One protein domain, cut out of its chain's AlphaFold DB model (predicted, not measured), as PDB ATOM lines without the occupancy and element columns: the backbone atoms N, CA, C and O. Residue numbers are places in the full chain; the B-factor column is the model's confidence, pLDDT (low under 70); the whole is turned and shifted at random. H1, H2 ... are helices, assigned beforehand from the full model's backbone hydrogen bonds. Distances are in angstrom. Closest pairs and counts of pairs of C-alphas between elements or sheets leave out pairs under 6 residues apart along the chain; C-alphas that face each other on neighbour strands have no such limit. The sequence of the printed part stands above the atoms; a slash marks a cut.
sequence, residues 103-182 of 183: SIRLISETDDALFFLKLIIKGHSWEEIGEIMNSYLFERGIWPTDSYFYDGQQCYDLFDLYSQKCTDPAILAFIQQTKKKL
ATOM      1  N   SER A 103       2.807  46.097 -34.021       72.38
ATOM      2  CA  SER A 103       2.909  45.932 -35.460       72.38
ATOM      3  C   SER A 103       1.879  44.922 -35.936       72.38
ATOM      4  O   SER A 103       1.960  43.749 -35.596       72.38
ATOM      5  N   ILE A 104       0.969  45.336 -36.822       72.00
ATOM      6  CA  ILE A 104       0.088  44.399 -37.549       72.00
ATOM      7  C   ILE A 104       0.900  43.325 -38.285       72.00
ATOM      8  O   ILE A 104       0.410  42.224 -38.510       72.00
ATOM      9  N   ARG A 105       2.163  43.613 -38.634       76.31
ATOM     10  CA  ARG A 105       3.048  42.639 -39.287       76.31
ATOM     11  C   ARG A 105       3.260  41.377 -38.453       76.31
ATOM     12  O   ARG A 105       3.556  40.336 -39.027       76.31
ATOM     13  N   LEU A 106       3.090  41.481 -37.136       77.50
ATOM     14  CA  LEU A 106       3.165  40.368 -36.196       77.50
ATOM     15  C   LEU A 106       2.119  39.287 -36.488       77.50
ATOM     16  O   LEU A 106       2.355  38.118 -36.227       77.50
ATOM     17  N   ILE A 107       0.981  39.693 -37.049       82.12
ATOM     18  CA  ILE A 107      -0.145  38.835 -37.402       82.12
ATOM     19  C   ILE A 107      -0.404  38.971 -38.913       82.12
ATOM     20  O   ILE A 107      -1.512  39.257 -39.369       82.12
ATOM     21  N   SER A 108       0.669  38.896 -39.703       76.75
ATOM     22  CA  SER A 108       0.582  39.066 -41.158       76.75
ATOM     23  C   SER A 108       0.086  37.815 -41.877       76.75
ATOM     24  O   SER A 108      -0.492  37.943 -42.957       76.75
ATOM     25  N   GLU A 109       0.263  36.628 -41.289       84.44
ATOM     26  CA  GLU A 109      -0.317  35.398 -41.819       84.44
ATOM     27  C   GLU A 109      -1.798  35.287 -41.437       84.44
ATOM     28  O   GLU A 109      -2.215  35.595 -40.317       84.44
ATOM     29  N   THR A 110      -2.609  34.793 -42.374       81.81
ATOM     30  CA  THR A 110      -4.049  34.583 -42.181       81.81
ATOM     31  C   THR A 110      -4.338  33.675 -40.981       81.81
ATOM     32  O   THR A 110      -5.292  33.923 -40.244       81.81
ATOM     33  N   ASP A 111      -3.502  32.658 -40.751       86.25
ATOM     34  CA  ASP A 111      -3.666  31.706 -39.649       86.25
ATOM     35  C   ASP A 111      -3.418  32.352 -38.277       86.25
ATOM     36  O   ASP A 111      -4.207  32.128 -37.354       86.25
ATOM     37  N   ASP A 112      -2.397  33.208 -38.156       88.44
ATOM     38  CA  ASP A 112      -2.124  33.978 -36.933       88.44
ATOM     39  C   ASP A 112      -3.301  34.908 -36.614       88.44
ATOM     40  O   ASP A 112      -3.758  35.006 -35.470       88.44
ATOM     41  N   ALA A 113      -3.837  35.569 -37.646       86.94
ATOM     42  CA  ALA A 113      -4.948  36.508 -37.502       86.94
ATOM     43  C   ALA A 113      -6.225  35.813 -37.080       86.94
ATOM     44  O   ALA A 113      -6.950  36.290 -36.202       86.94
ATOM     45  N   LEU A 114      -6.492  34.663 -37.684       88.06
ATOM     46  CA  LEU A 114      -7.651  33.863 -37.359       88.06
ATOM     47  C   LEU A 114      -7.537  33.267 -35.950       88.06
ATOM     48  O   LEU A 114      -8.541  33.224 -35.238       88.06
ATOM     49  N   PHE A 115      -6.338  32.863 -35.515       90.19
ATOM     50  CA  PHE A 115      -6.089  32.443 -34.134       90.19
ATOM     51  C   PHE A 115      -6.377  33.577 -33.142       90.19
ATOM     52  O   PHE A 115      -7.195  33.397 -32.236       90.19
ATOM     53  N   PHE A 116      -5.803  34.762 -33.365       90.44
ATOM     54  CA  PHE A 116      -6.031  35.940 -32.524       90.44
ATOM     55  C   PHE A 116      -7.518  36.319 -32.443       90.44
ATOM     56  O   PHE A 116      -8.078  36.450 -31.353       90.44
ATOM     57  N   LEU A 117      -8.207  36.409 -33.586       89.12
ATOM     58  CA  LEU A 117      -9.636  36.739 -33.631       89.12
ATOM     59  C   LEU A 117     -10.504  35.678 -32.943       89.12
ATOM     60  O   LEU A 117     -11.470  36.029 -32.263       89.12
ATOM     61  N   LYS A 118     -10.159  34.389 -33.065       90.12
ATOM     62  CA  LYS A 118     -10.856  33.301 -32.362       90.12
ATOM     63  C   LYS A 118     -10.769  33.447 -30.845       90.12
ATOM     64  O   LYS A 118     -11.763  33.157 -30.180       90.12
ATOM     65  N   LEU A 119      -9.638  33.895 -30.294       89.69
ATOM     66  CA  LEU A 119      -9.516  34.139 -28.851       89.69
ATOM     67  C   LEU A 119     -10.498  35.222 -28.387       89.69
ATOM     68  O   LEU A 119     -11.215  35.024 -27.404       89.69
ATOM     69  N   ILE A 120     -10.622  36.308 -29.154       89.38
ATOM     70  CA  ILE A 120     -11.577  37.383 -28.846       89.38
ATOM     71  C   ILE A 120     -13.020  36.872 -28.965       89.38
ATOM     72  O   ILE A 120     -13.845  37.092 -28.079       89.38
ATOM     73  N   ILE A 121     -13.335  36.114 -30.022       86.62
ATOM     74  CA  ILE A 121     -14.671  35.529 -30.213       86.62
ATOM     75  C   ILE A 121     -15.002  34.515 -29.116       86.62
ATOM     76  O   ILE A 121     -16.171  34.399 -28.756       86.62
ATOM     77  N   LYS A 122     -14.033  33.799 -28.538       87.75
ATOM     78  CA  LYS A 122     -14.275  32.924 -27.376       87.75
ATOM     79  C   LYS A 122     -14.641  33.710 -26.111       87.75
ATOM     80  O   LYS A 122     -15.332  33.162 -25.259       87.75
ATOM     81  N   GLY A 123     -14.340  35.008 -26.065       85.25
ATOM     82  CA  GLY A 123     -14.683  35.897 -24.954       85.25
ATOM     83  C   GLY A 123     -13.611  35.954 -23.870       85.25
ATOM     84  O   GLY A 123     -13.937  36.268 -22.730       85.25
ATOM     85  N   HIS A 124     -12.361  35.633 -24.214       88.25
ATOM     86  CA  HIS A 124     -11.223  35.845 -23.324       88.25
ATOM     87  C   HIS A 124     -11.051  37.332 -23.006       88.25
ATOM     88  O   HIS A 124     -11.354  38.194 -23.838       88.25
ATOM     89  N   SER A 125     -10.560  37.632 -21.804       90.25
ATOM     90  CA  SER A 125     -10.196  39.008 -21.458       90.25
ATOM     91  C   SER A 125      -8.987  39.460 -22.286       90.25
ATOM     92  O   SER A 125      -8.199  38.640 -22.754       90.25
ATOM     93  N   TRP A 126      -8.798  40.769 -22.459       91.38
ATOM     94  CA  TRP A 126      -7.626  41.283 -23.179       91.38
ATOM     95  C   TRP A 126      -6.296  40.888 -22.531       91.38
ATOM     96  O   TRP A 126      -5.297  40.743 -23.230       91.38
ATOM     97  N   GLU A 127      -6.289  40.699 -21.213       90.31
ATOM     98  CA  GLU A 127      -5.114  40.229 -20.483       90.31
ATOM     99  C   GLU A 127      -4.814  38.767 -20.819       90.31
ATOM    100  O   GLU A 127      -3.706  38.465 -21.251       90.31
ATOM    101  N   GLU A 128      -5.823  37.894 -20.745       90.31
ATOM    102  CA  GLU A 128      -5.697  36.481 -21.131       90.31
ATOM    103  C   GLU A 128      -5.273  36.326 -22.595       90.31
ATOM    104  O   GLU A 128      -4.433  35.492 -22.922       90.31
ATOM    105  N   ILE A 129      -5.836  37.143 -23.492       90.81
ATOM    106  CA  ILE A 129      -5.454  37.146 -24.907       90.81
ATOM    107  C   ILE A 129      -3.972  37.493 -25.047       90.81
ATOM    108  O   ILE A 129      -3.275  36.826 -25.807       90.81
ATOM    109  N   GLY A 130      -3.483  38.496 -24.316       90.44
ATOM    110  CA  GLY A 130      -2.075  38.881 -24.356       90.44
ATOM    111  C   GLY A 130      -1.140  37.793 -23.845       90.44
ATOM    112  O   GLY A 130      -0.145  37.509 -24.505       90.44
ATOM    113  N   GLU A 131      -1.488  37.125 -22.745       90.44
ATOM    114  CA  GLU A 131      -0.730  35.977 -22.224       90.44
ATOM    115  C   GLU A 131      -0.672  34.819 -23.228       90.44
ATOM    116  O   GLU A 131       0.392  34.252 -23.493       90.44
ATOM    117  N   ILE A 132      -1.813  34.472 -23.831       91.19
ATOM    118  CA  ILE A 132      -1.882  33.395 -24.825       91.19
ATOM    119  C   ILE A 132      -1.086  33.779 -26.075       91.19
ATOM    120  O   ILE A 132      -0.346  32.957 -26.613       91.19
ATOM    121  N   MET A 133      -1.217  35.022 -26.541       91.00
ATOM    122  CA  MET A 133      -0.519  35.490 -27.735       91.00
ATOM    123  C   MET A 133       0.987  35.596 -27.522       91.00
ATOM    124  O   MET A 133       1.738  35.238 -28.420       91.00
ATOM    125  N   ASN A 134       1.445  36.027 -26.352       90.94
ATOM    126  CA  ASN A 134       2.867  36.052 -26.020       90.94
ATOM    127  C   ASN A 134       3.491  34.653 -26.115       90.94
ATOM    128  O   ASN A 134       4.510  34.480 -26.787       90.94
ATOM    129  N   SER A 135       2.834  33.640 -25.541       90.12
ATOM    130  CA  SER A 135       3.272  32.247 -25.666       90.12
ATOM    131  C   SER A 135       3.242  31.787 -27.125       90.12
ATOM    132  O   SER A 135       4.196  31.184 -27.606       90.12
ATOM    133  N   TYR A 136       2.170  32.114 -27.853       90.50
ATOM    134  CA  TYR A 136       1.994  31.724 -29.251       90.50
ATOM    135  C   TYR A 136       3.093  32.293 -30.160       90.50
ATOM    136  O   TYR A 136       3.681  31.567 -30.961       90.50
ATOM    137  N   LEU A 137       3.402  33.582 -30.015       89.25
ATOM    138  CA  LEU A 137       4.416  34.271 -30.813       89.25
ATOM    139  C   LEU A 137       5.821  33.737 -30.535       89.25
ATOM    140  O   LEU A 137       6.608  33.586 -31.473       89.25
ATOM    141  N   PHE A 138       6.116  33.422 -29.272       88.81
ATOM    142  CA  PHE A 138       7.383  32.824 -28.868       88.81
ATOM    143  C   PHE A 138       7.542  31.399 -29.405       88.81
ATOM    144  O   PHE A 138       8.548  31.080 -30.038       88.81
ATOM    145  N   GLU A 139       6.528  30.550 -29.222       89.50
ATOM    146  CA  GLU A 139       6.549  29.153 -29.671       89.50
ATOM    147  C   GLU A 139       6.648  29.028 -31.198       89.50
ATOM    148  O   GLU A 139       7.318  28.123 -31.700       89.50
ATOM    149  N   ARG A 140       6.025  29.948 -31.952       87.12
ATOM    150  CA  ARG A 140       6.160  30.005 -33.419       87.12
ATOM    151  C   ARG A 140       7.453  30.681 -33.890       87.12
ATOM    152  O   ARG A 140       7.715  30.690 -35.091       87.12
ATOM    153  N   GLY A 141       8.257  31.240 -32.985       85.00
ATOM    154  CA  GLY A 141       9.476  31.984 -33.321       85.00
ATOM    155  C   GLY A 141       9.215  33.298 -34.066       85.00
ATOM    156  O   GLY A 141      10.131  33.841 -34.681       85.00
ATOM    157  N   ILE A 142       7.978  33.805 -34.023       87.12
ATOM    158  CA  ILE A 142       7.581  35.094 -34.608       87.12
ATOM    159  C   ILE A 142       8.175  36.238 -33.778       87.12
ATOM    160  O   ILE A 142       8.601  37.257 -34.326       87.12
ATOM    161  N   TRP A 143       8.232  36.053 -32.456       86.88
ATOM    162  CA  TRP A 143       8.869  36.978 -31.529       86.88
ATOM    163  C   TRP A 143       9.915  36.256 -30.664       86.88
ATOM    164  O   TRP A 143       9.684  35.118 -30.258       86.88
ATOM    165  N   PRO A 144      11.081  36.871 -30.376       81.62
ATOM    166  CA  PRO A 144      12.177  36.199 -29.675       81.62
ATOM    167  C   PRO A 144      11.957  35.990 -28.169       81.62
ATOM    168  O   PRO A 144      12.744  35.276 -27.552       81.62
ATOM    169  N   THR A 145      10.946  36.612 -27.566       84.62
ATOM    170  CA  THR A 145      10.626  36.479 -26.135       84.62
ATOM    171  C   THR A 145       9.181  36.014 -25.945       84.62
ATOM    172  O   THR A 145       8.346  36.159 -26.839       84.62
ATOM    173  N   ASP A 146       8.875  35.523 -24.750       85.62
ATOM    174  CA  ASP A 146       7.531  35.162 -24.301       85.62
ATOM    175  C   ASP A 146       6.802  36.329 -23.616       85.62
ATOM    176  O   ASP A 146       5.892  36.102 -22.826       85.62
ATOM    177  N   SER A 147       7.184  37.583 -23.878       85.56
ATOM    178  CA  SER A 147       6.594  38.734 -23.185       85.56
ATOM    179  C   SER A 147       6.283  39.940 -24.073       85.56
ATOM    180  O   SER A 147       6.150  41.043 -23.558       85.56
ATOM    181  N   TYR A 148       6.096  39.755 -25.384       86.75
ATOM    182  CA  TYR A 148       5.829  40.846 -26.337       86.75
ATOM    183  C   TYR A 148       4.827  41.905 -25.825       86.75
ATOM    184  O   TYR A 148       5.180  43.075 -25.651       86.75
ATOM    185  N   PHE A 149       3.592  41.491 -25.531       88.75
ATOM    186  CA  PHE A 149       2.545  42.337 -24.974       88.75
ATOM    187  C   PHE A 149       2.849  42.694 -23.521       88.75
ATOM    188  O   PHE A 149       2.959  41.833 -22.642       88.75
ATOM    189  N   TYR A 150       2.925  43.999 -23.259       86.12
ATOM    190  CA  TYR A 150       3.106  44.519 -21.905       86.12
ATOM    191  C   TYR A 150       1.836  44.407 -21.057       86.12
ATOM    192  O   TYR A 150       1.928  44.167 -19.857       86.12
ATOM    193  N   ASP A 151       0.667  44.621 -21.663       88.62
ATOM    194  CA  ASP A 151      -0.639  44.624 -21.008       88.62
ATOM    195  C   ASP A 151      -1.766  44.255 -21.997       88.62
ATOM    196  O   ASP A 151      -1.548  44.121 -23.204       88.62
ATOM    197  N   GLY A 152      -2.991  44.098 -21.483       87.56
ATOM    198  CA  GLY A 152      -4.167  43.844 -22.317       87.56
ATOM    199  C   GLY A 152      -4.574  45.033 -23.200       87.56
ATOM    200  O   GLY A 152      -5.165  44.829 -24.258       87.56
ATOM    201  N   GLN A 153      -4.221  46.272 -22.832       90.00
ATOM    202  CA  GLN A 153      -4.522  47.442 -23.665       90.00
ATOM    203  C   GLN A 153      -3.794  47.346 -25.007       90.00
ATOM    204  O   GLN A 153      -4.382  47.623 -26.047       90.00
ATOM    205  N   GLN A 154      -2.556  46.852 -25.003       88.62
ATOM    206  CA  GLN A 154      -1.826  46.587 -26.237       88.62
ATOM    207  C   GLN A 154      -2.554  45.567 -27.132       88.62
ATOM    208  O   GLN A 154      -2.651  45.742 -28.345       88.62
ATOM    209  N   CYS A 155      -3.155  44.530 -26.554       89.50
ATOM    210  CA  CYS A 155      -3.935  43.568 -27.337       89.50
ATOM    211  C   CYS A 155      -5.161  44.219 -27.996       89.50
ATOM    212  O   CYS A 155      -5.452  43.946 -29.162       89.50
ATOM    213  N   TYR A 156      -5.848  45.112 -27.277       90.50
ATOM    214  CA  TYR A 156      -6.947  45.899 -27.836       90.50
ATOM    215  C   TYR A 156      -6.473  46.818 -28.969       90.50
ATOM    216  O   TYR A 156      -7.065  46.814 -30.048       90.50
ATOM    217  N   ASP A 157      -5.388  47.564 -28.749       89.75
ATOM    218  CA  ASP A 157      -4.839  48.507 -29.728       89.75
ATOM    219  C   ASP A 157      -4.439  47.787 -31.028       89.75
ATOM    220  O   ASP A 157      -4.685  48.287 -32.129       89.75
ATOM    221  N   LEU A 158      -3.883  46.572 -30.919       89.25
ATOM    222  CA  LEU A 158      -3.603  45.723 -32.076       89.25
ATOM    223  C   LEU A 158      -4.877  45.326 -32.812       89.25
ATOM    224  O   LEU A 158      -4.910  45.405 -34.039       89.25
ATOM    225  N   PHE A 159      -5.917  44.899 -32.093       89.81
ATOM    226  CA  PHE A 159      -7.191  44.544 -32.712       89.81
ATOM    227  C   PHE A 159      -7.820  45.738 -33.433       89.81
ATOM    228  O   PHE A 159      -8.239  45.587 -34.582       89.81
ATOM    229  N   ASP A 160      -7.864  46.914 -32.804       89.31
ATOM    230  CA  ASP A 160      -8.427  48.115 -33.423       89.31
ATOM    231  C   ASP A 160      -7.668  48.468 -34.708       89.31
ATOM    232  O   ASP A 160      -8.268  48.534 -35.789       89.31
ATOM    233  N   LEU A 161      -6.336  48.551 -34.621       87.56
ATOM    234  CA  LEU A 161      -5.467  48.851 -35.756       87.56
ATOM    235  C   LEU A 161      -5.610  47.810 -36.878       87.56
ATOM    236  O   LEU A 161      -5.736  48.170 -38.052       87.56
ATOM    237  N   TYR A 162      -5.623  46.521 -36.528       86.50
ATOM    238  CA  TYR A 162      -5.821  45.421 -37.471       86.50
ATOM    239  C   TYR A 162      -7.189  45.517 -38.153       86.50
ATOM    240  O   TYR A 162      -7.284  45.411 -39.376       86.50
ATOM    241  N   SER A 163      -8.246  45.795 -37.387       86.25
ATOM    242  CA  SER A 163      -9.619  45.879 -37.891       86.25
ATOM    243  C   SER A 163      -9.839  47.022 -38.884       86.25
ATOM    244  O   SER A 163     -10.735  46.931 -39.721       86.25
ATOM    245  N   GLN A 164      -9.042  48.089 -38.786       85.88
ATOM    246  CA  GLN A 164      -9.100  49.238 -39.689       85.88
ATOM    247  C   GLN A 164      -8.320  49.003 -40.986       85.88
ATOM    248  O   GLN A 164      -8.706  49.521 -42.031       85.88
ATOM    249  N   LYS A 165      -7.217  48.241 -40.933       84.50
ATOM    250  CA  LYS A 165      -6.341  48.014 -42.098       84.50
ATOM    251  C   LYS A 165      -6.627  46.719 -42.860       84.50
ATOM    252  O   LYS A 165      -6.238  46.608 -44.022       84.50
ATOM    253  N   CYS A 166      -7.269  45.733 -42.235       80.31
ATOM    254  CA  CYS A 166      -7.559  44.455 -42.877       80.31
ATOM    255  C   CYS A 166      -8.558  44.640 -44.031       80.31
ATOM    256  O   CYS A 166      -9.672  45.119 -43.833       80.31
ATOM    257  N   THR A 167      -8.152  44.247 -45.241       78.12
ATOM    258  CA  THR A 167      -8.996  44.284 -46.453       78.12
ATOM    259  C   THR A 167      -9.395  42.875 -46.913       78.12
ATOM    260  O   THR A 167     -10.115  42.724 -47.895       78.12
ATOM    261  N   ASP A 168      -8.935  41.830 -46.216       80.31
ATOM    262  CA  ASP A 168      -9.221  40.444 -46.582       80.31
ATOM    263  C   ASP A 168     -10.701  40.108 -46.302       80.31
ATOM    264  O   ASP A 168     -11.125  40.129 -45.138       80.31
ATOM    265  N   PRO A 169     -11.502  39.776 -47.334       78.06
ATOM    266  CA  PRO A 169     -12.918  39.469 -47.168       78.06
ATOM    267  C   PRO A 169     -13.177  38.234 -46.293       78.06
ATOM    268  O   PRO A 169     -14.212  38.186 -45.627       78.06
ATOM    269  N   ALA A 170     -12.259  37.260 -46.240       77.19
ATOM    270  CA  ALA A 170     -12.408  36.067 -45.405       77.19
ATOM    271  C   ALA A 170     -12.284  36.399 -43.910       77.19
ATOM    272  O   ALA A 170     -13.000  35.840 -43.080       77.19
ATOM    273  N   ILE A 171     -11.419  37.356 -43.567       80.25
ATOM    274  CA  ILE A 171     -11.167  37.787 -42.186       80.25
ATOM    275  C   ILE A 171     -12.191  38.842 -41.739       80.25
ATOM    276  O   ILE A 171     -12.532  38.932 -40.557       80.25
ATOM    277  N   LEU A 172     -12.746  39.608 -42.682       82.12
ATOM    278  CA  LEU A 172     -13.697  40.684 -42.401       82.12
ATOM    279  C   LEU A 172     -14.961  40.192 -41.675       82.12
ATOM    280  O   LEU A 172     -15.457  40.868 -40.773       82.12
ATOM    281  N   ALA A 173     -15.444  38.991 -42.014       82.25
ATOM    282  CA  ALA A 173     -16.571  38.356 -41.329       82.25
ATOM    283  C   ALA A 173     -16.266  38.094 -39.842       82.25
ATOM    284  O   ALA A 173     -17.091  38.397 -38.975       82.25
ATOM    285  N   PHE A 174     -15.055  37.613 -39.537       82.56
ATOM    286  CA  PHE A 174     -14.600  37.410 -38.162       82.56
ATOM    287  C   PHE A 174     -14.451  38.742 -37.430       82.56
ATOM    288  O   PHE A 174     -14.944  38.863 -36.317       82.56
ATOM    289  N   ILE A 175     -13.878  39.773 -38.058       83.38
ATOM    290  CA  ILE A 175     -13.766  41.112 -37.454       83.38
ATOM    291  C   ILE A 175     -15.146  41.670 -37.086       83.38
ATOM    292  O   ILE A 175     -15.320  42.207 -35.992       83.38
ATOM    293  N   GLN A 176     -16.141  41.542 -37.969       83.19
ATOM    294  CA  GLN A 176     -17.506  41.996 -37.682       83.19
ATOM    295  C   GLN A 176     -18.148  41.211 -36.536       83.19
ATOM    296  O   GLN A 176     -18.807  41.804 -35.682       83.19
ATOM    297  N   GLN A 177     -17.954  39.891 -36.498       81.50
ATOM    298  CA  GLN A 177     -18.419  39.055 -35.394       81.50
ATOM    299  C   GLN A 177     -17.756  39.457 -34.073       81.50
ATOM    300  O   GLN A 177     -18.441  39.593 -33.060       81.50
ATOM    301  N   THR A 178     -16.450  39.711 -34.103       80.19
ATOM    302  CA  THR A 178     -15.680  40.190 -32.960       80.19
ATOM    303  C   THR A 178     -16.219  41.533 -32.472       80.19
ATOM    304  O   THR A 178     -16.604  41.633 -31.313       80.19
ATOM    305  N   LYS A 179     -16.385  42.530 -33.355       83.81
ATOM    306  CA  LYS A 179     -16.933  43.859 -33.004       83.81
ATOM    307  C   LYS A 179     -18.316  43.801 -32.354       83.81
ATOM    308  O   LYS A 179     -18.600  44.619 -31.496       83.81
ATOM    309  N   LYS A 180     -19.166  42.840 -32.733       81.38
ATOM    310  CA  LYS A 180     -20.488  42.640 -32.104       81.38
ATOM    311  C   LYS A 180     -20.416  42.045 -30.697       81.38
ATOM    312  O   LYS A 180     -21.390  42.149 -29.959       81.38
ATOM    313  N   LYS A 181     -19.326  41.347 -30.374       76.00
ATOM    314  CA  LYS A 181     -19.130  40.666 -29.089       76.00
ATOM    315  C   LYS A 181     -18.332  41.513 -28.092       76.00
ATOM    316  O   LYS A 181     -18.387  41.224 -26.900       76.00
ATOM    317  N   LEU A 182     -17.610  42.533 -28.562       74.12
ATOM    318  CA  LEU A 182     -17.027  43.532 -27.674       74.12
ATOM    319  C   LEU A 182     -18.150  44.342 -26.988       74.12
ATOM    320  O   LEU A 182     -19.121  44.688 -27.666       74.12
TER     321      LEU A 182
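AT A GLANCE: This is residues 103 to 182 of the 183 residues of an uncharacterized protein of Kluyveromyces marxianus (strain DMKU3-1042 / BCC 29191 / NBRC 104275) (UniProt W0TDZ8). Three helices, H3, H2 and H5, stand side by side in a row with H2 in the middle, and H4 crosses one side of this row, beginning at H3 and reaching toward H5. The short H1 packs on H4, and the stretch of residues 140 to 151 folds back from the end of H3 to the beginning of H4. The printed part has 80 residues with five named helices, H1 to H5 in order, and no named strand; its class is all helix. It is compact, with a radius of gyration of the C-alphas of 11.7 A, and rounded, spanning 31 by 23 by 18 A.

HOW THE PARTS SIT: Start at H1, residues 104 to 107, and go on to H2, residues 110 to 122; they are close but not clearly touching, their closest C-alphas those of Ile 107 and Ala 113, 5.3 A apart. Next comes H3, residues 126 to 139, a helical hairpin with H2: they touch, closest at the C-alphas of Leu 119 and Ile 129, 6.4 A, at a shallow tilt of 30 degrees, opposite ways; H2 does this with residues 116 to 120 alone. H4, residues 152 to 165, touches H3 about perpendicular at 79 degrees, closest at the C-alphas of Glu 127 and Gly 152, 4.2 A, with residues 126 to 130 of H3 and 152 to 156 of H4 alone. H4 and H1 only just touch, with 3 pairs of C-alphas within 8 A, the closest those of Ile 104 and Tyr 162, 6.0 A. H2 and H4 are near each other, with 8 pairs of C-alphas within 10 A. H5, residues 169 to 181, touches H2 the same way at a shallow tilt of 19 degrees; look at the C-alphas of Ile 121 and Thr 178, the closest, 5.5 A apart. H4 and H5 are close but not clearly touching, closest at the C-alphas of Ser 163 and Ile 175, 6.3 A, while H3 and H5 are apart. In H2, H3 and H4 every O i to N i+4 pair is within hydrogen-bond range, in H5 7 of 9, and H1 is too short for such a pair.

IN THESE COORDINATES: Find C-alpha 104 at (0.088, 44.399, -37.549), where H1 begins. H2 runs 18.1 A from Thr 110 to Lys 122, and H3 19.8 A from Trp 126 to Glu 139. Find C-alpha 152 at (-4.167, 43.844, -22.317); from there H4 runs 20.3 A to Lys 165. H5 runs 19.2 A from Pro 169 to C-alpha 181 at (-19.130, 40.666, -29.089).

THE WHOLE: The two C-alphas farthest apart are those of Pro 144 and Lys 180, 33.4 A. The link from H3 to H4, 12 residues, is long; the other links are tight. The printed part has no cut, its mean pLDDT is 85.6, and no printed residue is under 70.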